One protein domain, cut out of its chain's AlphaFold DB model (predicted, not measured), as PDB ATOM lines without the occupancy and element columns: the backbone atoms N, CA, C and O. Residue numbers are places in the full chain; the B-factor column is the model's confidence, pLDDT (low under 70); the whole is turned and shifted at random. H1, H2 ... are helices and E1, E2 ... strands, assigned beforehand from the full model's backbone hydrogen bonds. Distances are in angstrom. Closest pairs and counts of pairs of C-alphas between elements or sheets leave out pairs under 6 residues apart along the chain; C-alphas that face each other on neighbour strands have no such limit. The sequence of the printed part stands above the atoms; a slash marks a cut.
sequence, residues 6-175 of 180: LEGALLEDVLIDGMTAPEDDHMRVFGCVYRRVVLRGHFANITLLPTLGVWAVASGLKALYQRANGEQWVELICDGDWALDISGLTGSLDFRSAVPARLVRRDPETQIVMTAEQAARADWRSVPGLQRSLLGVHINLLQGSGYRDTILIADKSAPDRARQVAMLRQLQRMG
ATOM      1  N   LEU A   6       2.632 -45.495  27.920       89.06
ATOM      2  CA  LEU A   6       2.561 -46.205  29.195       89.06
ATOM      3  C   LEU A   6       1.900 -47.557  28.932       89.06
ATOM      4  O   LEU A   6       0.825 -47.606  28.340       89.06
ATOM      5  N   GLU A   7       2.535 -48.653  29.328       89.00
ATOM      6  CA  GLU A   7       2.061 -49.991  28.978       89.00
ATOM      7  C   GLU A   7       2.218 -50.977  30.138       89.00
ATOM      8  O   GLU A   7       3.270 -51.030  30.772       89.00
ATOM      9  N   GLY A   8       1.175 -51.770  30.410       85.94
ATOM     10  CA  GLY A   8       1.230 -52.899  31.347       85.94
ATOM     11  C   GLY A   8       1.371 -52.534  32.829       85.94
ATOM     12  O   GLY A   8       1.639 -53.418  33.642       85.94
ATOM     13  N   ALA A   9       1.234 -51.259  33.194       88.56
ATOM     14  CA  ALA A   9       1.424 -50.798  34.564       88.56
ATOM     15  C   ALA A   9       0.181 -51.039  35.435       88.56
ATOM     16  O   ALA A   9      -0.949 -50.874  34.975       88.56
ATOM     17  N   LEU A  10       0.398 -51.361  36.713       90.19
ATOM     18  CA  LEU A  10      -0.611 -51.228  37.765       90.19
ATOM     19  C   LEU A  10      -0.458 -49.844  38.403       90.19
ATOM     20  O   LEU A  10       0.599 -49.531  38.948       90.19
ATOM     21  N   LEU A  11      -1.507 -49.034  38.331       93.62
ATOM     22  CA  LEU A  11      -1.611 -47.760  39.028       93.62
ATOM     23  C   LEU A  11      -2.566 -47.942  40.206       93.62
ATOM     24  O   LEU A  11      -3.726 -48.314  40.014       93.62
ATOM     25  N   GLU A  12      -2.082 -47.669  41.414       95.00
ATOM     26  CA  GLU A  12      -2.859 -47.801  42.644       95.00
ATOM     27  C   GLU A  12      -2.698 -46.558  43.519       95.00
ATOM     28  O   GLU A  12      -1.575 -46.108  43.740       95.00
ATOM     29  N   ASP A  13      -3.818 -46.007  43.997       96.44
ATOM     30  CA  ASP A  13      -3.854 -44.836  44.888       96.44
ATOM     31  C   ASP A  13      -3.150 -43.593  44.312       96.44
ATOM     32  O   ASP A  13      -2.432 -42.864  45.000       96.44
ATOM     33  N   VAL A  14      -3.372 -43.338  43.018       97.31
ATOM     34  CA  VAL A  14      -2.760 -42.219  42.288       97.31
ATOM     35  C   VAL A  14      -3.807 -41.202  41.847       97.31
ATOM     36  O   VAL A  14      -4.872 -41.543  41.334       97.31
ATOM     37  N   LEU A  15      -3.451 -39.924  41.976       97.88
ATOM     38  CA  LEU A  15      -4.120 -38.809  41.319       97.88
ATOM     39  C   LEU A  15      -3.294 -38.362  40.108       97.88
ATOM     40  O   LEU A  15      -2.119 -38.030  40.253       97.88
ATOM     41  N   ILE A  16      -3.931 -38.284  38.942       96.69
ATOM     42  CA  ILE A  16      -3.366 -37.674  37.739       96.69
ATOM     43  C   ILE A  16      -4.204 -36.444  37.390       96.69
ATOM     44  O   ILE A  16      -5.397 -36.545  37.096       96.69
ATOM     45  N   ASP A  17      -3.569 -35.277  37.450       97.06
ATOM     46  CA  ASP A  17      -4.212 -33.977  37.264       97.06
ATOM     47  C   ASP A  17      -3.647 -33.290  36.017       97.06
ATOM     48  O   ASP A  17      -2.460 -32.977  35.971       97.06
ATOM     49  N   GLY A  18      -4.497 -33.094  35.007       93.12
ATOM     50  CA  GLY A  18      -4.157 -32.369  33.782       93.12
ATOM     51  C   GLY A  18      -3.088 -33.038  32.907       93.12
ATOM     52  O   GLY A  18      -1.925 -32.640  32.932       93.12
ATOM     53  N   MET A  19      -3.478 -34.019  32.087       91.56
ATOM     54  CA  MET A  19      -2.559 -34.733  31.190       91.56
ATOM     55  C   MET A  19      -2.921 -34.516  29.720       91.56
ATOM     56  O   MET A  19      -3.989 -34.918  29.261       91.56
ATOM     57  N   THR A  20      -2.004 -33.913  28.965       91.44
ATOM     58  CA  THR A  20      -2.213 -33.564  27.555       91.44
ATOM     59  C   THR A  20      -1.057 -34.040  26.685       91.44
ATOM     60  O   THR A  20       0.102 -33.848  27.058       91.44
ATOM     61  N   ALA A  21      -1.358 -34.578  25.504       88.31
ATOM     62  CA  ALA A  21      -0.369 -34.776  24.445       88.31
ATOM     63  C   ALA A  21      -0.476 -33.665  23.372       88.31
ATOM     64  O   ALA A  21      -1.539 -33.048  23.245       88.31
ATOM     65  N   PRO A  22       0.603 -33.379  22.612       85.38
ATOM     66  CA  PRO A  22       0.572 -32.422  21.497       85.38
ATOM     67  C   PRO A  22      -0.540 -32.726  20.477       85.38
ATOM     68  O   PRO A  22      -0.908 -33.882  20.322       85.38
ATOM     69  N   GLU A  23      -1.043 -31.714  19.759       74.50
ATOM     70  CA  GLU A  23      -2.200 -31.846  18.843       74.50
ATOM     71  C   GLU A  23      -2.027 -32.914  17.748       74.50
ATOM     72  O   GLU A  23      -2.986 -33.602  17.404       74.50
ATOM     73  N   ASP A  24      -0.804 -33.099  17.248       74.56
ATOM     74  CA  ASP A  24      -0.487 -34.081  16.201       74.56
ATOM     75  C   ASP A  24      -0.089 -35.466  16.752       74.56
ATOM     76  O   ASP A  24       0.315 -36.349  15.988       74.56
ATOM     77  N   ASP A  25      -0.155 -35.671  18.070       78.69
ATOM     78  CA  ASP A  25       0.243 -36.916  18.730       78.69
ATOM     79  C   ASP A  25      -0.876 -37.439  19.634       78.69
ATOM     80  O   ASP A  25      -1.778 -36.707  20.020       78.69
ATOM     81  N   HIS A  26      -0.857 -38.729  19.951       82.50
ATOM     82  CA  HIS A  26      -1.741 -39.315  20.953       82.50
ATOM     83  C   HIS A  26      -0.904 -40.134  21.920       82.50
ATOM     84  O   HIS A  26      -0.286 -41.130  21.533       82.50
ATOM     85  N   MET A  27      -0.945 -39.770  23.200       89.81
ATOM     86  CA  MET A  27      -0.379 -40.629  24.230       89.81
ATOM     87  C   MET A  27      -1.274 -41.855  24.377       89.81
ATOM     88  O   MET A  27      -2.468 -41.751  24.674       89.81
ATOM     89  N   ARG A  28      -0.688 -43.034  24.171       90.56
ATOM     90  CA  ARG A  28      -1.398 -44.308  24.287       90.56
ATOM     91  C   ARG A  28      -1.047 -44.968  25.610       90.56
ATOM     92  O   ARG A  28       0.124 -45.219  25.896       90.56
ATOM     93  N   VAL A  29      -2.077 -45.274  26.387       92.56
ATOM     94  CA  VAL A  29      -1.969 -46.025  27.637       92.56
ATOM     95  C   VAL A  29      -2.519 -47.424  27.388       92.56
ATOM     96  O   VAL A  29      -3.728 -47.604  27.259       92.56
ATOM     97  N   PHE A  30      -1.635 -48.408  27.247       90.75
ATOM     98  CA  PHE A  30      -1.976 -49.770  26.840       90.75
ATOM     99  C   PHE A  30      -2.047 -50.722  28.028       90.75
ATOM    100  O   PHE A  30      -1.081 -50.850  28.775       90.75
ATOM    101  N   GLY A  31      -3.159 -51.446  28.164       88.31
ATOM    102  CA  GLY A  31      -3.297 -52.563  29.102       88.31
ATOM    103  C   GLY A  31      -2.801 -52.215  30.503       88.31
ATOM    104  O   GLY A  31      -2.040 -52.972  31.090       88.31
ATOM    105  N   CYS A  32      -3.129 -51.016  30.980       90.25
ATOM    106  CA  CYS A  32      -2.835 -50.624  32.349       90.25
ATOM    107  C   CYS A  32      -4.020 -50.994  33.235       90.25
ATOM    108  O   CYS A  32      -5.172 -50.961  32.796       90.25
ATOM    109  N   VAL A  33      -3.721 -51.338  34.480       89.75
ATOM    110  CA  VAL A  33      -4.705 -51.694  35.498       89.75
ATOM    111  C   VAL A  33      -4.761 -50.575  36.521       89.75
ATOM    112  O   VAL A  33      -3.734 -50.004  36.881       89.75
ATOM    113  N   TYR A  34      -5.969 -50.255  36.969       92.62
ATOM    114  CA  TYR A  34      -6.232 -49.134  37.858       92.62
ATOM    115  C   TYR A  34      -6.911 -49.646  39.123       92.62
ATOM    116  O   TYR A  34      -7.836 -50.456  39.042       92.62
ATOM    117  N   ARG A  35      -6.473 -49.153  40.278       94.12
ATOM    118  CA  ARG A  35      -7.140 -49.345  41.566       94.12
ATOM    119  C   ARG A  35      -7.160 -48.018  42.312       94.12
ATOM    120  O   ARG A  35      -6.110 -47.489  42.658       94.12
ATOM    121  N   ARG A  36      -8.350 -47.466  42.554       95.81
ATOM    122  CA  ARG A  36      -8.518 -46.156  43.202       95.81
ATOM    123  C   ARG A  36      -7.717 -45.021  42.528       95.81
ATOM    124  O   ARG A  36      -7.087 -44.207  43.202       95.81
ATOM    125  N   VAL A  37      -7.727 -44.961  41.193       97.38
ATOM    126  CA  VAL A  37      -7.008 -43.928  40.419       97.38
ATOM    127  C   VAL A  37      -7.934 -42.797  39.993       97.38
ATOM    128  O   VAL A  37      -8.936 -43.034  39.330       97.38
ATOM    129  N   VAL A  38      -7.575 -41.554  40.296       98.38
ATOM    130  CA  VAL A  38      -8.370 -40.378  39.914       98.38
ATOM    131  C   VAL A  38      -7.735 -39.673  38.721       98.38
ATOM    132  O   VAL A  38      -6.574 -39.271  38.790       98.38
ATOM    133  N   LEU A  39      -8.507 -39.469  37.654       97.62
ATOM    134  CA  LEU A  39      -8.166 -38.596  36.532       97.62
ATOM    135  C   LEU A  39      -9.029 -37.336  36.609       97.62
ATOM    136  O   LEU A  39     -10.258 -37.408  36.537       97.62
ATOM    137  N   ARG A  40      -8.400 -36.167  36.749       96.94
ATOM    138  CA  ARG A  40      -9.133 -34.896  36.830       96.94
ATOM    139  C   ARG A  40      -8.452 -33.766  36.075       96.94
ATOM    140  O   ARG A  40      -7.274 -33.839  35.739       96.94
ATOM    141  N   GLY A  41      -9.210 -32.702  35.844       96.50
ATOM    142  CA  GLY A  41      -8.725 -31.544  35.111       96.50
ATOM    143  C   GLY A  41      -8.762 -31.770  33.601       96.50
ATOM    144  O   GLY A  41      -9.515 -32.607  33.091       96.50
ATOM    145  N   HIS A  42      -7.987 -30.969  32.877       95.38
ATOM    146  CA  HIS A  42      -8.032 -30.956  31.422       95.38
ATOM    147  C   HIS A  42      -7.170 -32.073  30.835       95.38
ATOM    148  O   HIS A  42      -5.954 -32.090  31.017       95.38
ATOM    149  N   PHE A  43      -7.815 -33.002  30.135       94.75
ATOM    150  CA  PHE A  43      -7.157 -34.062  29.382       94.75
ATOM    151  C   PHE A  43      -7.354 -33.818  27.889       94.75
ATOM    152  O   PHE A  43      -8.425 -33.384  27.468       94.75
ATOM    153  N   ALA A  44      -6.321 -34.082  27.098       92.25
ATOM    154  CA  ALA A  44      -6.387 -33.944  25.649       92.25
ATOM    155  C   ALA A  44      -5.430 -34.925  24.975       92.25
ATOM    156  O   ALA A  44      -4.298 -35.108  25.429       92.25
ATOM    157  N   ASN A  45      -5.877 -35.529  23.872       91.06
ATOM    158  CA  ASN A  45      -5.064 -36.424  23.043       91.06
ATOM    159  C   ASN A  45      -4.506 -37.642  23.811       91.06
ATOM    160  O   ASN A  45      -3.396 -38.114  23.561       91.06
ATOM    161  N   ILE A  46      -5.285 -38.153  24.769       93.50
ATOM    162  CA  ILE A  46      -4.972 -39.362  25.535       93.50
ATOM    163  C   ILE A  46      -5.933 -40.473  25.114       93.50
ATOM    164  O   ILE A  46      -7.153 -40.288  25.133       93.50
ATOM    165  N   THR A  47      -5.390 -41.644  24.785       92.50
ATOM    166  CA  THR A  47      -6.176 -42.853  24.512       92.50
ATOM    167  C   THR A  47      -5.871 -43.918  25.554       92.50
ATOM    168  O   THR A  47      -4.726 -44.354  25.685       92.50
ATOM    169  N   LEU A  48      -6.905 -44.388  26.252       93.44
ATOM    170  CA  LEU A  48      -6.808 -45.550  27.133       93.44
ATOM    171  C   LEU A  48      -7.246 -46.795  26.367       93.44
ATOM    172  O   LEU A  48      -8.373 -46.864  25.870       93.44
ATOM    173  N   LEU A  49      -6.360 -47.785  26.285       91.38
ATOM    174  CA  LEU A  49      -6.593 -49.043  25.590       91.38
ATOM    175  C   LEU A  49      -6.547 -50.227  26.570       91.38
ATOM    176  O   LEU A  49      -5.610 -50.330  27.358       91.38
ATOM    177  N   PRO A  50      -7.489 -51.178  26.477       86.81
ATOM    178  CA  PRO A  50      -7.567 -52.343  27.367       86.81
ATOM    179  C   PRO A  50      -6.494 -53.406  27.102       86.81
ATOM    180  O   PRO A  50      -6.278 -54.298  27.918       86.81
ATOM    181  N   THR A  51      -5.816 -53.351  25.954       86.12
ATOM    182  CA  THR A  51      -4.822 -54.359  25.561       86.12
ATOM    183  C   THR A  51      -3.428 -53.781  25.495       86.12
ATOM    184  O   THR A  51      -3.272 -52.604  25.189       86.12
ATOM    185  N   LEU A  52      -2.428 -54.649  25.631       86.88
ATOM    186  CA  LEU A  52      -1.056 -54.336  25.252       86.88
ATOM    187  C   LEU A  52      -0.941 -53.940  23.766       86.88
ATOM    188  O   LEU A  52      -1.730 -54.378  22.912       86.88
ATOM    189  N   GLY A  53       0.049 -53.101  23.483       84.06
ATOM    190  CA  GLY A  53       0.378 -52.553  22.180       84.06
ATOM    191  C   GLY A  53       0.952 -53.587  21.211       84.06
ATOM    192  O   GLY A  53       1.127 -54.770  21.511       84.06
ATOM    193  N   VAL A  54       1.238 -53.135  19.987       76.12
ATOM    194  CA  VAL A  54       1.699 -54.002  18.886       76.12
ATOM    195  C   VAL A  54       3.042 -54.677  19.174       76.12
ATOM    196  O   VAL A  54       3.267 -55.803  18.740       76.12
ATOM    197  N   TRP A  55       3.905 -54.046  19.969       75.31
ATOM    198  CA  TRP A  55       5.204 -54.603  20.351       75.31
ATOM    199  C   TRP A  55       5.066 -55.830  21.262       75.31
ATOM    200  O   TRP A  55       5.809 -56.799  21.110       75.31
ATOM    201  N   ALA A  56       4.051 -55.858  22.130       75.12
ATOM    202  CA  ALA A  56       3.737 -57.014  22.967       75.12
ATOM    203  C   ALA A  56       3.106 -58.184  22.189       75.12
ATOM    204  O   ALA A  56       3.090 -59.317  22.673       75.12
ATOM    205  N   VAL A  57       2.565 -57.937  20.986       69.56
ATOM    206  CA  VAL A  57       2.089 -59.008  20.091       69.56
ATOM    207  C   VAL A  57       3.275 -59.829  19.601       69.56
ATOM    208  O   VAL A  57       3.242 -61.055  19.674       69.56
ATOM    209  N   ALA A  58       4.330 -59.152  19.141       73.31
ATOM    210  CA  ALA A  58       5.509 -59.787  18.561       73.31
ATOM    211  C   ALA A  58       6.253 -60.692  19.559       73.31
ATOM    212  O   ALA A  58       6.872 -61.671  19.156       73.31
ATOM    213  N   SER A  59       6.158 -60.399  20.859       76.38
ATOM    214  CA  SER A  59       6.769 -61.195  21.930       76.38
ATOM    215  C   SER A  59       5.872 -62.311  22.482       76.38
ATOM    216  O   SER A  59       6.286 -63.032  23.385       76.38
ATOM    217  N   GLY A  60       4.627 -62.444  22.007       76.06
ATOM    218  CA  GLY A  60       3.633 -63.361  22.582       76.06
ATOM    219  C   GLY A  60       3.080 -62.919  23.947       76.06
ATOM    220  O   GLY A  60       2.139 -63.533  24.461       76.06
ATOM    221  N   LEU A  61       3.595 -61.820  24.510       76.31
ATOM    222  CA  LEU A  61       3.190 -61.276  25.804       76.31
ATOM    223  C   LEU A  61       1.718 -60.862  25.810       76.31
ATOM    224  O   LEU A  61       1.040 -61.042  26.816       76.31
ATOM    225  N   LYS A  62       1.188 -60.378  24.681       77.25
ATOM    226  CA  LYS A  62      -0.223 -59.987  24.577       77.25
ATOM    227  C   LYS A  62      -1.180 -61.133  24.905       77.25
ATOM    228  O   LYS A  62      -2.145 -60.911  25.625       77.25
ATOM    229  N   ALA A  63      -0.920 -62.343  24.413       75.19
ATOM    230  CA  ALA A  63      -1.793 -63.489  24.671       75.19
ATOM    231  C   ALA A  63      -1.744 -63.918  26.145       75.19
ATOM    232  O   ALA A  63      -2.772 -64.278  26.717       75.19
ATOM    233  N   LEU A  64      -0.562 -63.855  26.764       71.94
ATOM    234  CA  LEU A  64      -0.385 -64.123  28.192       71.94
ATOM    235  C   LEU A  64      -1.089 -63.061  29.040       71.94
ATOM    236  O   LEU A  64      -1.872 -63.410  29.918       71.94
ATOM    237  N   TYR A  65      -0.887 -61.783  28.715       76.94
ATOM    238  CA  TYR A  65      -1.559 -60.662  29.363       76.94
ATOM    239  C   TYR A  65      -3.076 -60.769  29.230       76.94
ATOM    240  O   TYR A  65      -3.773 -60.625  30.215       76.94
ATOM    241  N   GLN A  66      -3.618 -61.072  28.049       74.75
ATOM    242  CA  GLN A  66      -5.069 -61.199  27.865       74.75
ATOM    243  C   GLN A  66      -5.673 -62.335  28.693       74.75
ATOM    244  O   GLN A  66      -6.772 -62.185  29.221       74.75
ATOM    245  N   ARG A  67      -4.963 -63.464  28.823       69.19
ATOM    246  CA  ARG A  67      -5.400 -64.572  29.687       69.19
ATOM    247  C   ARG A  67      -5.311 -64.218  31.167       69.19
ATOM    248  O   ARG A  67      -6.156 -64.663  31.931       69.19
ATOM    249  N   ALA A  68      -4.285 -63.463  31.559       66.62
ATOM    250  CA  ALA A  68      -4.039 -63.110  32.951       66.62
ATOM    251  C   ALA A  68      -4.898 -61.928  33.424       66.62
ATOM    252  O   ALA A  68      -5.445 -61.990  34.514       66.62
ATOM    253  N   ASN A  69      -5.051 -60.895  32.594       68.38
ATOM    254  CA  ASN A  69      -5.434 -59.535  32.979       68.38
ATOM    255  C   ASN A  69      -6.685 -59.017  32.237       68.38
ATOM    256  O   ASN A  69      -6.828 -57.815  32.022       68.38
ATOM    257  N   GLY A  70      -7.578 -59.912  31.795       68.50
ATOM    258  CA  GLY A  70      -8.872 -59.531  31.206       68.50
ATOM    259  C   GLY A  70      -9.791 -58.795  32.197       68.50
ATOM    260  O   GLY A  70      -9.412 -58.561  33.342       68.50
ATOM    261  N   GLU A  71     -11.028 -58.475  31.791       70.75
ATOM    262  CA  GLU A  71     -12.001 -57.744  32.637       70.75
ATOM    263  C   GLU A  71     -12.104 -58.337  34.057       70.75
ATOM    264  O   GLU A  71     -12.052 -57.606  35.040       70.75
ATOM    265  N   GLN A  72     -12.130 -59.669  34.168       76.88
ATOM    266  CA  GLN A  72     -12.200 -60.399  35.442       76.88
ATOM    267  C   GLN A  72     -11.051 -60.081  36.412       76.88
ATOM    268  O   GLN A  72     -11.239 -60.121  37.624       76.88
ATOM    269  N   TRP A  73      -9.858 -59.775  35.902       79.75
ATOM    270  CA  TRP A  73      -8.692 -59.495  36.740       79.75
ATOM    271  C   TRP A  73      -8.779 -58.117  37.390       79.75
ATOM    272  O   TRP A  73      -8.483 -57.967  38.574       79.75
ATOM    273  N   VAL A  74      -9.251 -57.121  36.635       80.44
ATOM    274  CA  VAL A  74      -9.524 -55.779  37.168       80.44
ATOM    275  C   VAL A  74     -10.615 -55.858  38.235       80.44
ATOM    276  O   VAL A  74     -10.474 -55.276  39.306       80.44
ATOM    277  N   GLU A  75     -11.671 -56.632  37.976       82.19
ATOM    278  CA  GLU A  75     -12.751 -56.872  38.939       82.19
ATOM    279  C   GLU A  75     -12.244 -57.528  40.233       82.19
ATOM    280  O   GLU A  75     -12.635 -57.103  41.320       82.19
ATOM    281  N   LEU A  76     -11.342 -58.511  40.122       82.38
ATOM    282  CA  LEU A  76     -10.719 -59.182  41.264       82.38
ATOM    283  C   LEU A  76      -9.861 -58.221  42.094       82.38
ATOM    284  O   LEU A  76      -9.970 -58.199  43.316       82.38
ATOM    285  N   ILE A  77      -9.016 -57.419  41.442       83.50
ATOM    286  CA  ILE A  77      -8.126 -56.479  42.137       83.50
ATOM    287  C   ILE A  77      -8.904 -55.349  42.795       83.50
ATOM    288  O   ILE A  77      -8.463 -54.836  43.818       83.50
ATOM    289  N   CYS A  78     -10.051 -54.959  42.248       84.31
ATOM    290  CA  CYS A  78     -10.859 -53.916  42.862       84.31
ATOM    291  C   CYS A  78     -11.671 -54.421  44.061       84.31
ATOM    292  O   CYS A  78     -12.073 -53.597  44.869       84.31
ATOM    293  N   ASP A  79     -11.891 -55.732  44.213       82.88
ATOM    294  CA  ASP A  79     -12.619 -56.336  45.347       82.88
ATOM    295  C   ASP A  79     -13.967 -55.642  45.657       82.88
ATOM    296  O   ASP A  79     -14.324 -55.370  46.799       82.88
ATOM    297  N   GLY A  80     -14.705 -55.268  44.606       75.12
ATOM    298  CA  GLY A  80     -15.979 -54.543  44.728       75.12
ATOM    299  C   GLY A  80     -15.866 -53.031  44.976       75.12
ATOM    300  O   GLY A  80     -16.895 -52.359  45.027       75.12
ATOM    301  N   ASP A  81     -14.655 -52.487  45.079       87.88
ATOM    302  CA  ASP A  81     -14.359 -51.051  45.056       87.88
ATOM    303  C   ASP A  81     -14.255 -50.528  43.603       87.88
ATOM    304  O   ASP A  81     -14.460 -51.263  42.631       87.88
ATOM    305  N   TRP A  82     -13.942 -49.244  43.424       94.06
ATOM    306  CA  TRP A  82     -13.769 -48.624  42.105       94.06
ATOM    307  C   TRP A  82     -12.308 -48.661  41.621       94.06
ATOM    308  O   TRP A  82     -11.346 -48.560  42.389       94.06
ATOM    309  N   ALA A  83     -12.141 -48.771  40.306       95.12
ATOM    310  CA  ALA A  83     -10.843 -48.811  39.636       95.12
ATOM    311  C   ALA A  83     -10.358 -47.406  39.261       95.12
ATOM    312  O   ALA A  83      -9.219 -47.029  39.541       95.12
ATOM    313  N   LEU A  84     -11.242 -46.640  38.620       96.75
ATOM    314  CA  LEU A  84     -10.928 -45.361  37.996       96.75
ATOM    315  C   LEU A  84     -12.027 -44.345  38.306       96.75
ATOM    316  O   LEU A  84     -13.210 -44.668  38.253       96.75
ATOM    317  N   ASP A  85     -11.654 -43.111  38.607       97.69
ATOM    318  CA  ASP A  85     -12.581 -41.991  38.729       97.69
ATOM    319  C   ASP A  85     -12.247 -40.965  37.657       97.69
ATOM    320  O   ASP A  85     -11.153 -40.406  37.647       97.69
ATOM    321  N   ILE A  86     -13.186 -40.750  36.737       97.69
ATOM    322  CA  ILE A  86     -13.060 -39.778  35.648       97.69
ATOM    323  C   ILE A  86     -14.079 -38.640  35.764       97.69
ATOM    324  O   ILE A  86     -14.171 -37.796  34.870       97.69
ATOM    325  N   SER A  87     -14.843 -38.575  36.859       96.88
ATOM    326  CA  SER A  87     -15.909 -37.579  37.053       96.88
ATOM    327  C   SER A  87     -15.390 -36.134  36.974       96.88
ATOM    328  O   SER A  87     -16.068 -35.230  36.472       96.88
ATOM    329  N   GLY A  88     -14.140 -35.926  37.398       96.56
ATOM    330  CA  GLY A  88     -13.446 -34.641  37.393       96.56
ATOM    331  C   GLY A  88     -12.811 -34.232  36.060       96.56
ATOM    332  O   GLY A  88     -12.159 -33.186  36.016       96.56
ATOM    333  N   LEU A  89     -12.953 -35.017  34.985       96.06
ATOM    334  CA  LEU A  89     -12.421 -34.648  33.671       96.06
ATOM    335  C   LEU A  89     -13.160 -33.442  33.085       96.06
ATOM    336  O   LEU A  89     -14.392 -33.377  33.111       96.06
ATOM    337  N   THR A  90     -12.395 -32.504  32.522       94.44
ATOM    338  CA  THR A  90     -12.927 -31.337  31.799       94.44
ATOM    339  C   THR A  90     -12.635 -31.355  30.302       94.44
ATOM    340  O   THR A  90     -13.317 -30.652  29.564       94.44
ATOM    341  N   GLY A  91     -11.657 -32.142  29.855       90.88
ATOM    342  CA  GLY A  91     -11.330 -32.316  28.438       90.88
ATOM    343  C   GLY A  91     -11.809 -33.653  27.868       90.88
ATOM    344  O   GLY A  91     -12.630 -34.342  28.477       90.88
ATOM    345  N   SER A  92     -11.285 -34.021  26.701       85.75
ATOM    346  CA  SER A  92     -11.590 -35.290  26.039       85.75
ATOM    347  C   SER A  92     -10.675 -36.424  26.511       85.75
ATOM    348  O   SER A  92      -9.509 -36.234  26.858       85.75
ATOM    349  N   LEU A  93     -11.220 -37.639  26.507       92.56
ATOM    350  CA  LEU A  93     -10.488 -38.876  26.758       92.56
ATOM    351  C   LEU A  93     -11.025 -39.943  25.802       92.56
ATOM    352  O   LEU A  93     -12.219 -40.250  25.820       92.56
ATOM    353  N   ASP A  94     -10.156 -40.516  24.970       92.31
ATOM    354  CA  ASP A  94     -10.523 -41.656  24.126       92.31
ATOM    355  C   ASP A  94     -10.490 -42.928  24.987       92.31
ATOM    356  O   ASP A  94      -9.455 -43.575  25.170       92.31
ATOM    357  N   PHE A  95     -11.635 -43.225  25.605       93.19
ATOM    358  CA  PHE A  95     -11.830 -44.370  26.486       93.19
ATOM    359  C   PHE A  95     -12.283 -45.592  25.678       93.19
ATOM    360  O   PHE A  95     -13.461 -45.744  25.352       93.19
ATOM    361  N   ARG A  96     -11.358 -46.508  25.366       91.50
ATOM    362  CA  ARG A  96     -11.654 -47.688  24.531       91.50
ATOM    363  C   ARG A  96     -12.004 -48.928  25.341       91.50
ATOM    364  O   ARG A  96     -11.462 -49.996  25.077       91.50
ATOM    365  N   SER A  97     -12.915 -48.796  26.303       90.06
ATOM    366  CA  SER A  97     -13.285 -49.885  27.229       90.06
ATOM    367  C   SER A  97     -12.089 -50.362  28.070       90.06
ATOM    368  O   SER A  97     -11.933 -51.546  28.345       90.06
ATOM    369  N   ALA A  98     -11.196 -49.434  28.435       88.50
ATOM    370  CA  ALA A  98      -9.960 -49.738  29.159       88.50
ATOM    371  C   ALA A  98     -10.208 -50.332  30.558       88.50
ATOM    372  O   ALA A  98      -9.373 -51.070  31.071       88.50
ATOM    373  N   VAL A  99     -11.355 -50.004  31.154       92.12
ATOM    374  CA  VAL A  99     -11.830 -50.490  32.451       92.12
ATOM    375  C   VAL A  99     -13.332 -50.775  32.318       92.12
ATOM    376  O   VAL A  99     -14.017 -49.954  31.705       92.12
ATOM    377  N   PRO A 100     -13.864 -51.877  32.886       91.69
ATOM    378  CA  PRO A 100     -15.307 -52.117  32.920       91.69
ATOM    379  C   PRO A 100     -16.056 -50.922  33.514       91.69
ATOM    380  O   PRO A 100     -15.723 -50.477  34.615       91.69
ATOM    381  N   ALA A 101     -17.082 -50.411  32.831       93.38
ATOM    382  CA  ALA A 101     -17.731 -49.149  33.188       93.38
ATOM    383  C   ALA A 101     -18.320 -49.143  34.611       93.38
ATOM    384  O   ALA A 101     -18.336 -48.104  35.272       93.38
ATOM    385  N   ARG A 102     -18.731 -50.312  35.122       92.25
ATOM    386  CA  ARG A 102     -19.212 -50.503  36.504       92.25
ATOM    387  C   ARG A 102     -18.165 -50.210  37.588       92.25
ATOM    388  O   ARG A 102     -18.527 -49.999  38.737       92.25
ATOM    389  N   LEU A 103     -16.878 -50.256  37.241       94.50
ATOM    390  CA  LEU A 103     -15.757 -49.940  38.135       94.50
ATOM    391  C   LEU A 103     -15.274 -48.496  37.958       94.50
ATOM    392  O   LEU A 103     -14.282 -48.103  38.574       94.50
ATOM    393  N   VAL A 104     -15.941 -47.717  37.102       95.75
ATOM    394  CA  VAL A 104     -15.559 -46.344  36.793       95.75
ATOM    395  C   VAL A 104     -16.563 -45.372  37.398       95.75
ATOM    396  O   VAL A 104     -17.751 -45.401  37.067       95.75
ATOM    397  N   ARG A 105     -16.073 -44.472  38.254       96.81
ATOM    398  CA  ARG A 105     -16.844 -43.326  38.752       96.81
ATOM    399  C   ARG A 105     -16.902 -42.239  37.689       96.81
ATOM    400  O   ARG A 105     -15.896 -41.931  37.047       96.81
ATOM    401  N   ARG A 106     -18.097 -41.691  37.488       95.88
ATOM    402  CA  ARG A 106     -18.452 -40.875  36.325       95.88
ATOM    403  C   ARG A 106     -19.240 -39.642  36.747       95.88
ATOM    404  O   ARG A 106     -19.849 -39.612  37.810       95.88
ATOM    405  N   ASP A 107     -19.211 -38.622  35.900       95.88
ATOM    406  CA  ASP A 107     -20.146 -37.503  35.953       95.88
ATOM    407  C   ASP A 107     -21.384 -37.833  35.099       95.88
ATOM    408  O   ASP A 107     -21.277 -37.828  33.869       95.88
ATOM    409  N   PRO A 108     -22.562 -38.069  35.701       92.06
ATOM    410  CA  PRO A 108     -23.746 -38.531  34.977       92.06
ATOM    411  C   PRO A 108     -24.284 -37.522  33.953       92.06
ATOM    412  O   PRO A 108     -25.044 -37.898  33.057       92.06
ATOM    413  N   GLU A 109     -23.908 -36.237  34.039       92.69
ATOM    414  CA  GLU A 109     -24.299 -35.253  33.025       92.69
ATOM    415  C   GLU A 109     -23.525 -35.442  31.713       92.69
ATOM    416  O   GLU A 109     -24.069 -35.220  30.626       92.69
ATOM    417  N   THR A 110     -22.248 -35.809  31.807       95.12
ATOM    418  CA  THR A 110     -21.311 -35.744  30.679       95.12
ATOM    419  C   THR A 110     -20.678 -37.085  30.330       95.12
ATOM    420  O   THR A 110     -19.984 -37.173  29.321       95.12
ATOM    421  N   GLN A 111     -20.908 -38.131  31.121       96.00
ATOM    422  CA  GLN A 111     -20.239 -39.423  31.000       96.00
ATOM    423  C   GLN A 111     -21.249 -40.550  31.225       96.00
ATOM    424  O   GLN A 111     -21.650 -40.822  32.355       96.00
ATOM    425  N   ILE A 112     -21.662 -41.224  30.150       95.94
ATOM    426  CA  ILE A 112     -22.703 -42.268  30.207       95.94
ATOM    427  C   ILE A 112     -22.160 -43.621  29.762       95.94
ATOM    428  O   ILE A 112     -21.257 -43.685  28.924       95.94
ATOM    429  N   VAL A 113     -22.741 -44.705  30.273       96.62
ATOM    430  CA  VAL A 113     -22.384 -46.064  29.843       96.62
ATOM    431  C   VAL A 113     -23.193 -46.466  28.625       96.62
ATOM    432  O   VAL A 113     -24.417 -46.315  28.591       96.62
ATOM    433  N   MET A 114     -22.509 -47.066  27.658       95.81
ATOM    434  CA  MET A 114     -23.143 -47.844  26.610       95.81
ATOM    435  C   MET A 114     -22.669 -49.287  26.677       95.81
ATOM    436  O   MET A 114     -21.476 -49.559  26.581       95.81
ATOM    437  N   THR A 115     -23.614 -50.211  26.798       95.75
ATOM    438  CA  THR A 115     -23.335 -51.648  26.719       95.75
ATOM    439  C   THR A 115     -23.194 -52.102  25.267       95.75
ATOM    440  O   THR A 115     -23.751 -51.495  24.347       95.75
ATOM    441  N   ALA A 116     -22.493 -53.212  25.045       94.62
ATOM    442  CA  ALA A 116     -22.370 -53.835  23.731       94.62
ATOM    443  C   ALA A 116     -23.738 -54.216  23.146       94.62
ATOM    444  O   ALA A 116     -23.965 -54.064  21.946       94.62
ATOM    445  N   GLU A 117     -24.676 -54.640  23.995       94.12
ATOM    446  CA  GLU A 117     -26.047 -54.942  23.586       94.12
ATOM    447  C   GLU A 117     -26.769 -53.690  23.063       94.12
ATOM    448  O   GLU A 117     -27.347 -53.715  21.975       94.12
ATOM    449  N   GLN A 118     -26.692 -52.571  23.787       94.62
ATOM    450  CA  GLN A 118     -27.270 -51.298  23.346       94.62
ATOM    451  C   GLN A 118     -26.617 -50.786  22.058       94.62
ATOM    452  O   GLN A 118     -27.310 -50.341  21.140       94.62
ATOM    453  N   ALA A 119     -25.291 -50.898  21.950       94.75
ATOM    454  CA  ALA A 119     -24.570 -50.543  20.735       94.75
ATOM    455  C   ALA A 119     -25.032 -51.396  19.538       94.75
ATOM    456  O   ALA A 119     -25.182 -50.872  18.429       94.75
ATOM    457  N   ALA A 120     -25.300 -52.690  19.744       93.50
ATOM    458  CA  ALA A 120     -25.754 -53.623  18.711       93.50
ATOM    459  C   ALA A 120     -27.175 -53.333  18.197       93.50
ATOM    460  O   ALA A 120     -27.405 -53.444  16.993       93.50
ATOM    461  N   ARG A 121     -28.099 -52.895  19.065       89.44
ATOM    462  CA  ARG A 121     -29.509 -52.606  18.712       89.44
ATOM    463  C   ARG A 121     -29.698 -51.471  17.699       89.44
ATOM    464  O   ARG A 121     -30.786 -51.310  17.167       89.44
ATOM    465  N   ALA A 122     -28.648 -50.708  17.390       82.06
ATOM    466  CA  ALA A 122     -28.625 -49.661  16.364       82.06
ATOM    467  C   ALA A 122     -29.557 -48.451  16.583       82.06
ATOM    468  O   ALA A 122     -29.422 -47.488  15.833       82.06
ATOM    469  N   ASP A 123     -30.412 -48.434  17.610       89.62
ATOM    470  CA  ASP A 123     -31.338 -47.330  17.928       89.62
ATOM    471  C   ASP A 123     -30.637 -45.971  18.055       89.62
ATOM    472  O   ASP A 123     -31.148 -44.938  17.612       89.62
ATOM    473  N   TRP A 124     -29.406 -45.977  18.571       93.81
ATOM    474  CA  TRP A 124     -28.545 -44.801  18.692       93.81
ATOM    475  C   TRP A 124     -28.304 -44.086  17.353       93.81
ATOM    476  O   TRP A 124     -28.088 -42.876  17.323       93.81
ATOM    477  N   ARG A 125     -28.391 -44.793  16.218       94.06
ATOM    478  CA  ARG A 125     -28.230 -44.215  14.873       94.06
ATOM    479  C   ARG A 125     -29.300 -43.171  14.544       94.06
ATOM    480  O   ARG A 125     -29.066 -42.335  13.676       94.06
ATOM    481  N   SER A 126     -30.436 -43.194  15.241       94.56
ATOM    482  CA  SER A 126     -31.511 -42.204  15.101       94.56
ATOM    483  C   SER A 126     -31.202 -40.853  15.763       94.56
ATOM    484  O   SER A 126     -31.882 -39.866  15.484       94.56
ATOM    485  N   VAL A 127     -30.173 -40.773  16.619       96.25
ATOM    486  CA  VAL A 127     -29.775 -39.529  17.292       96.25
ATOM    487  C   VAL A 127     -29.103 -38.579  16.285       96.25
ATOM    488  O   VAL A 127     -28.038 -38.908  15.747       96.25
ATOM    489  N   PRO A 128     -29.669 -37.382  16.022       94.75
ATOM    490  CA  PRO A 128     -29.164 -36.486  14.987       94.75
ATOM    491  C   PRO A 128     -27.695 -36.094  15.181       94.75
ATOM    492  O   PRO A 128     -27.303 -35.502  16.183       94.75
ATOM    493  N   GLY A 129     -26.871 -36.391  14.175       93.56
ATOM    494  CA  GLY A 129     -25.447 -36.050  14.155       93.56
ATOM    495  C   GLY A 129     -24.539 -36.963  14.981       93.56
ATOM    496  O   GLY A 129     -23.325 -36.838  14.842       93.56
ATOM    497  N   LEU A 130     -25.082 -37.898  15.771       95.19
ATOM    498  CA  LEU A 130     -24.282 -38.781  16.626       95.19
ATOM    499  C   LEU A 130     -23.324 -39.649  15.805       95.19
ATOM    500  O   LEU A 130     -22.144 -39.730  16.125       95.19
ATOM    501  N   GLN A 131     -23.795 -40.222  14.694       93.75
ATOM    502  CA  GLN A 131     -22.981 -41.068  13.809       93.75
ATOM    503  C   GLN A 131     -21.715 -40.387  13.272       93.75
ATOM    504  O   GLN A 131     -20.738 -41.067  12.985       93.75
ATOM    505  N   ARG A 132     -21.742 -39.057  13.110       92.69
ATOM    506  CA  ARG A 132     -20.621 -38.266  12.576       92.69
ATOM    507  C   ARG A 132     -19.776 -37.618  13.678       92.69
ATOM    508  O   ARG A 132     -18.913 -36.806  13.371       92.69
ATOM    509  N   SER A 133     -20.059 -37.925  14.941       93.12
ATOM    510  CA  SER A 133     -19.341 -37.400  16.106       93.12
ATOM    511  C   SER A 133     -18.327 -38.415  16.640       93.12
ATOM    512  O   SER A 133     -18.435 -39.610  16.354       93.12
ATOM    513  N   LEU A 134     -17.390 -37.960  17.479       89.62
ATOM    514  CA  LEU A 134     -16.461 -38.844  18.200       89.62
ATOM    515  C   LEU A 134     -17.190 -39.872  19.075       89.62
ATOM    516  O   LEU A 134     -16.791 -41.032  19.126       89.62
ATOM    517  N   LEU A 135     -18.324 -39.490  19.672       94.31
ATOM    518  CA  LEU A 135     -19.178 -40.422  20.410       94.31
ATOM    519  C   LEU A 135     -19.646 -41.571  19.504       94.31
ATOM    520  O   LEU A 135     -19.557 -42.731  19.885       94.31
ATOM    521  N   GLY A 136     -20.064 -41.271  18.269       95.06
ATOM    522  CA  GLY A 136     -20.433 -42.283  17.272       95.06
ATOM    523  C   GLY A 136     -19.277 -43.206  16.886       95.06
ATOM    524  O   GLY A 136     -19.482 -44.407  16.698       95.06
ATOM    525  N   VAL A 137     -18.052 -42.674  16.813       92.50
ATOM    526  CA  VAL A 137     -16.839 -43.477  16.595       92.50
ATOM    527  C   VAL A 137     -16.630 -44.460  17.747       92.50
ATOM    528  O   VAL A 137     -16.433 -45.646  17.487       92.50
ATOM    529  N   HIS A 138     -16.742 -44.018  19.003       93.12
ATOM    530  CA  HIS A 138     -16.595 -44.897  20.170       93.12
ATOM    531  C   HIS A 138     -17.651 -46.011  20.201       93.12
ATOM    532  O   HIS A 138     -17.322 -47.154  20.517       93.12
ATOM    533  N   ILE A 139     -18.894 -45.720  19.799       95.31
ATOM    534  CA  ILE A 139     -19.948 -46.740  19.696       95.31
ATOM    535  C   ILE A 139     -19.577 -47.805  18.657       95.31
ATOM    536  O   ILE A 139     -19.662 -48.999  18.937       95.31
ATOM    537  N   ASN A 140     -19.119 -47.393  17.471       94.00
ATOM    538  CA  ASN A 140     -18.690 -48.334  16.429       94.00
ATOM    539  C   ASN A 140     -17.474 -49.168  16.867       94.00
ATOM    540  O   ASN A 140     -17.408 -50.358  16.563       94.00
ATOM    541  N   LEU A 141     -16.526 -48.567  17.596       92.56
ATOM    542  CA  LEU A 141     -15.388 -49.292  18.163       92.56
ATOM    543  C   LEU A 141     -15.850 -50.355  19.163       92.56
ATOM    544  O   LEU A 141     -15.384 -51.488  19.079       92.56
ATOM    545  N   LEU A 142     -16.804 -50.031  20.046       94.19
ATOM    546  CA  LEU A 142     -17.388 -51.005  20.972       94.19
ATOM    547  C   LEU A 142     -17.999 -52.195  20.216       94.19
ATOM    548  O   LEU A 142     -17.666 -53.335  20.540       94.19
ATOM    549  N   GLN A 143     -18.793 -51.943  19.162       93.31
ATOM    550  CA  GLN A 143     -19.427 -52.998  18.349       93.31
ATOM    551  C   GLN A 143     -18.423 -54.021  17.779       93.31
ATOM    552  O   GLN A 143     -18.779 -55.184  17.602       93.31
ATOM    553  N   GLY A 144     -17.181 -53.612  17.491       89.00
ATOM    554  CA  GLY A 144     -16.139 -54.482  16.929       89.00
ATOM    555  C   GLY A 144     -15.137 -55.048  17.941       89.00
ATOM    556  O   GLY A 144     -14.207 -55.743  17.539       89.00
ATOM    557  N   SER A 145     -15.270 -54.726  19.230       86.31
ATOM    558  CA  SER A 145     -14.189 -54.922  20.211       86.31
ATOM    559  C   SER A 145     -14.284 -56.190  21.065       86.31
ATOM    560  O   SER A 145     -13.263 -56.659  21.564       86.31
ATOM    561  N   GLY A 146     -15.490 -56.737  21.243       87.25
ATOM    562  CA  GLY A 146     -15.753 -57.848  22.164       87.25
ATOM    563  C   GLY A 146     -15.848 -57.463  23.650       87.25
ATOM    564  O   GLY A 146     -16.069 -58.353  24.466       87.25
ATOM    565  N   TYR A 147     -15.711 -56.178  24.007       89.94
ATOM    566  CA  TYR A 147     -15.918 -55.685  25.379       89.94
ATOM    567  C   TYR A 147     -17.400 -55.548  25.721       89.94
ATOM    568  O   TYR A 147     -18.238 -55.395  24.830       89.94
ATOM    569  N   ARG A 148     -17.726 -55.599  27.018       92.12
ATOM    570  CA  ARG A 148     -19.118 -55.564  27.501       92.12
ATOM    571  C   ARG A 148     -19.749 -54.182  27.431       92.12
ATOM    572  O   ARG A 148     -20.954 -54.073  27.208       92.12
ATOM    573  N   ASP A 149     -18.951 -53.147  27.634       94.38
ATOM    574  CA  ASP A 149     -19.403 -51.770  27.724       94.38
ATOM    575  C   ASP A 149     -18.275 -50.785  27.407       94.38
ATOM    576  O   ASP A 149     -17.103 -51.144  27.328       94.38
ATOM    577  N   THR A 150     -18.655 -49.531  27.183       95.19
ATOM    578  CA  THR A 150     -17.741 -48.391  27.131       95.19
ATOM    579  C   THR A 150     -18.392 -47.168  27.765       95.19
ATOM    580  O   THR A 150     -19.605 -47.135  28.000       95.19
ATOM    581  N   ILE A 151     -17.590 -46.132  27.993       95.94
ATOM    582  CA  ILE A 151     -18.047 -44.843  28.498       95.94
ATOM    583  C   ILE A 151     -17.983 -43.825  27.365       95.94
ATOM    584  O   ILE A 151     -16.942 -43.606  26.744       95.94
ATOM    585  N   LEU A 152     -19.116 -43.187  27.102       96.12
ATOM    586  CA  LEU A 152     -19.221 -42.062  26.189       96.12
ATOM    587  C   LEU A 152     -19.013 -40.768  26.970       96.12
ATOM    588  O   LEU A 152     -19.780 -40.479  27.885       96.12
ATOM    589  N   ILE A 153     -17.986 -40.004  26.597       95.94
ATOM    590  CA  ILE A 153     -17.537 -38.810  27.319       95.94
ATOM    591  C   ILE A 153     -17.793 -37.581  26.449       95.94
ATOM    592  O   ILE A 153     -17.223 -37.460  25.365       95.94
ATOM    593  N   ALA A 154     -18.642 -36.674  26.926       95.44
ATOM    594  CA  ALA A 154     -18.782 -35.342  26.365       95.44
ATOM    595  C   ALA A 154     -17.665 -34.436  26.896       95.44
ATOM    596  O   ALA A 154     -17.529 -34.247  28.106       95.44
ATOM    597  N   ASP A 155     -16.893 -33.848  25.987       93.81
ATOM    598  CA  ASP A 155     -15.819 -32.920  26.340       93.81
ATOM    599  C   ASP A 155     -16.420 -31.619  26.908       93.81
ATOM    600  O   ASP A 155     -17.180 -30.917  26.231       93.81
ATOM    601  N   LYS A 156     -16.107 -31.296  28.173       92.38
ATOM    602  CA  LYS A 156     -16.646 -30.105  28.858       92.38
ATOM    603  C   LYS A 156     -16.004 -28.808  28.363       92.38
ATOM    604  O   LYS A 156     -16.589 -27.742  28.557       92.38
ATOM    605  N   SER A 157     -14.828 -28.894  27.751       89.94
ATOM    606  CA  SER A 157     -14.066 -27.775  27.198       89.94
ATOM    607  C   SER A 157     -14.355 -27.523  25.716       89.94
ATOM    608  O   SER A 157     -14.078 -26.431  25.220       89.94
ATOM    609  N   ALA A 158     -14.961 -28.487  25.015       91.00
ATOM    610  CA  ALA A 158     -15.259 -28.358  23.594       91.00
ATOM    611  C   ALA A 158     -16.340 -27.290  23.304       91.00
ATOM    612  O   ALA A 158     -17.363 -27.234  24.000       91.00
ATOM    613  N   PRO A 159     -16.198 -26.494  22.222       92.00
ATOM    614  CA  PRO A 159     -17.200 -25.499  21.824       92.00
ATOM    615  C   PRO A 159     -18.597 -26.084  21.570       92.00
ATOM    616  O   PRO A 159     -19.603 -25.395  21.727       92.00
ATOM    617  N   ASP A 160     -18.677 -27.359  21.182       92.94
ATOM    618  CA  ASP A 160     -19.925 -28.068  20.909       92.94
ATOM    619  C   ASP A 160     -20.411 -28.937  22.086       92.94
ATOM    620  O   ASP A 160     -21.325 -29.745  21.904       92.94
ATOM    621  N   ARG A 161     -19.887 -28.737  23.310       94.19
ATOM    622  CA  ARG A 161     -20.298 -29.454  24.537       94.19
ATOM    623  C   ARG A 161     -21.813 -29.609  24.655       94.19
ATOM    624  O   ARG A 161     -22.310 -30.704  24.905       94.19
ATOM    625  N   ALA A 162     -22.567 -28.521  24.473       95.31
ATOM    626  CA  ALA A 162     -24.026 -28.536  24.614       95.31
ATOM    627  C   ALA A 162     -24.690 -29.540  23.656       95.31
ATOM    628  O   ALA A 162     -25.645 -30.226  24.023       95.31
ATOM    629  N   ARG A 163     -24.150 -29.666  22.439       96.00
ATOM    630  CA  ARG A 163     -24.603 -30.635  21.443       96.00
ATOM    631  C   ARG A 163     -24.244 -32.061  21.853       96.00
ATOM    632  O   ARG A 163     -25.103 -32.933  21.752       96.00
ATOM    633  N   GLN A 164     -23.023 -32.295  22.335       95.69
ATOM    634  CA  GLN A 164     -22.595 -33.612  22.817       95.69
ATOM    635  C   GLN A 164     -23.475 -34.083  23.985       95.69
ATOM    636  O   GLN A 164     -24.060 -35.162  23.923       95.69
ATOM    637  N   VAL A 165     -23.684 -33.232  24.995       96.31
ATOM    638  CA  VAL A 165     -24.569 -33.523  26.138       96.31
ATOM    639  C   VAL A 165     -26.009 -33.780  25.679       96.31
ATOM    640  O   VAL A 165     -26.663 -34.695  26.177       96.31
ATOM    641  N   ALA A 166     -26.519 -33.029  24.696       96.62
ATOM    642  CA  ALA A 166     -27.850 -33.280  24.144       96.62
ATOM    643  C   ALA A 166     -27.967 -34.668  23.488       96.62
ATOM    644  O   ALA A 166     -28.996 -35.330  23.663       96.62
ATOM    645  N   MET A 167     -26.921 -35.129  22.789       96.75
ATOM    646  CA  MET A 167     -26.857 -36.489  22.240       96.75
ATOM    647  C   MET A 167     -26.861 -37.540  23.354       96.75
ATOM    648  O   MET A 167     -27.662 -38.471  23.292       96.75
ATOM    649  N   LEU A 168     -26.040 -37.365  24.398       96.12
ATOM    650  CA  LEU A 168     -25.990 -38.272  25.553       96.12
ATOM    651  C   LEU A 168     -27.361 -38.390  26.239       96.12
ATOM    652  O   LEU A 168     -27.884 -39.489  26.426       96.12
ATOM    653  N   ARG A 169     -28.014 -37.253  26.498       95.62
ATOM    654  CA  ARG A 169     -29.374 -37.215  27.063       95.62
ATOM    655  C   ARG A 169     -30.409 -37.859  26.147       95.62
ATOM    656  O   ARG A 169     -31.424 -38.359  26.624       95.62
ATOM    657  N   GLN A 170     -30.235 -37.780  24.827       95.75
ATOM    658  CA  GLN A 170     -31.137 -38.448  23.891       95.75
ATOM    659  C   GLN A 170     -30.957 -39.967  23.938       95.75
ATOM    660  O   GLN A 170     -31.966 -40.664  23.971       95.75
ATOM    661  N   LEU A 171     -29.715 -40.460  24.022       95.38
ATOM    662  CA  LEU A 171     -29.413 -41.886  24.193       95.38
ATOM    663  C   LEU A 171     -30.038 -42.455  25.470       95.38
ATOM    664  O   LEU A 171     -30.680 -43.502  25.422       95.38
ATOM    665  N   GLN A 172     -29.923 -41.735  26.588       93.19
ATOM    666  CA  GLN A 172     -30.550 -42.129  27.852       93.19
ATOM    667  C   GLN A 172     -32.082 -42.183  27.738       93.19
ATOM    668  O   GLN A 172     -32.698 -43.169  28.130       93.19
ATOM    669  N   ARG A 173     -32.711 -41.158  27.141       93.19
ATOM    670  CA  ARG A 173     -34.177 -41.095  26.976       93.19
ATOM    671  C   ARG A 173     -34.757 -42.249  26.161       93.19
ATOM    672  O   ARG A 173     -35.888 -42.646  26.413       93.19
ATOM    673  N   MET A 174     -34.008 -42.771  25.192       93.12
ATOM    674  CA  MET A 174     -34.427 -43.921  24.380       93.12
ATOM    675  C   MET A 174     -33.988 -45.275  24.960       93.12
ATOM    676  O   MET A 174     -34.203 -46.298  24.321       93.12
ATOM    677  N   GLY A 175     -33.347 -45.304  26.136       88.50
ATOM    678  CA  GLY A 175     -32.828 -46.536  26.743       88.50
ATOM    679  C   GLY A 175     -31.607 -47.134  26.030       88.50
ATOM    680  O   GLY A 175     -31.193 -48.252  26.343       88.50
TER     681      GLY A 175
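Overview. This is residues 6 to 175 of the 180 residues of an uncharacterized protein of Streptomyces sp. RLB3-6 (UniProt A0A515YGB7). The domain has two lobes: a short solenoid, its chain wound in stacked turns with parallel strands one beside the next, and a smaller lobe at one end of it, built on the antiparallel strand pair E7 and E8. Strands E1 to E3 and E4 to E6 make two turns, helices H1, H2 and H3 come between them and the later turns, and residues 84 to 85, 94 to 95 and 104 to 105 carry the winding on; in the smaller lobe H6 packs on E8, with H4 beside H6 and H7 nearer to E7. The printed part has 170 residues, with seven named helices and eight named strands in the order E1 E2 E3 E4 E5 E6 H1 H2 H3 E7 H4 H5 H6 E8 H7. The strands form four sheets of two, E1 with E4, E2 with E5 and E3 with E6 parallel, E7 with E8 antiparallel. The class is mixed, helices and strands, with under half of the residues in named elements; the whole is compact, with a radius of gyration of the C-alphas of 15.7 A and spans of 44 by 35 by 33 A.

Arrangement. E1, residues 10 to 12, runs on into E2, residues 15 to 17, at 94 degrees. E3, residues 27 to 30, runs on into E4, residues 33 to 35, at 87 degrees, and E4 into E5, residues 37 to 40, at 90 degrees; E6 is residues 46 to 49. E1 and E4 are parallel at 13 degrees, with N 11 and O 33 2.8 A apart, within hydrogen-bond range. E2 and E5 are parallel at 17 degrees, with N 16 and O 38 at 2.8 A. E3 and E6 are parallel at 16 degrees, with N 49 and O 29 at 2.8 A. Short parallel pairings join residues 37 to 38 of E5 with 84 to 85, these with 104 to 105, and residues 47 to 48 of E6 with 94 to 95. H1, residues 54 to 58, is close to but not clearly touching H2, residues 61 to 68; the closest C-alphas, of Ala 56 and Lys 62, are 5.2 A apart. H3, residues 71 to 78, comes closest to E4 at the C-alphas of Cys 78 and Arg 35, 6.0 A apart. E7, residues 111 to 115, and E8, residues 149 to 153, are antiparallel at 154 degrees, with N 114 and O 150 at 2.9 A. H4, residues 116 to 120, touches H6, residues 134 to 143, closest at the C-alphas of Ala 119 and Ile 139, 6.1 A. The closest C-alphas of H6 and E8, of Leu 135 and Leu 152, are 6.0 A apart. H7, residues 161 to 173, is close to but not clearly touching H6, closest at the C-alphas of Gln 164 and Leu 135, 8.0 A, at a steep tilt of 39 degrees, the same way. H5, residues 123 to 126, is close to but not clearly touching H7, closest at the C-alphas of Trp 124 and Leu 171, 6.3 A. Every O i to N i+4 pair is within range in H2, H3, H4, H6 and H7; H1 has 0 of 1, but 2 of 2 O i to N i+3 pairs, and H5 is too short for an i+4 pair.

Along the chain. E1 begins at C-alpha 10, (-0.611, -51.228, 37.765). From first to last C-alpha, H2 measures 10.3 A, H3 11.0 A, E7 13.3 A, H6 14.5 A and E8 13.1 A. H7, the longest helix, measures 18.3 A and ends at C-alpha 173, (-34.177, -41.095, 26.976).

Size, cuts and confidence. The two C-alphas farthest apart, of Ser 59 and Arg 173, are 45.9 A apart. The printed part has no cut. The link from H3 to E7, 32 residues, is long. The mean pLDDT of the printed part is 90.0, and residue 57 and residues 67 to 70 are under 70.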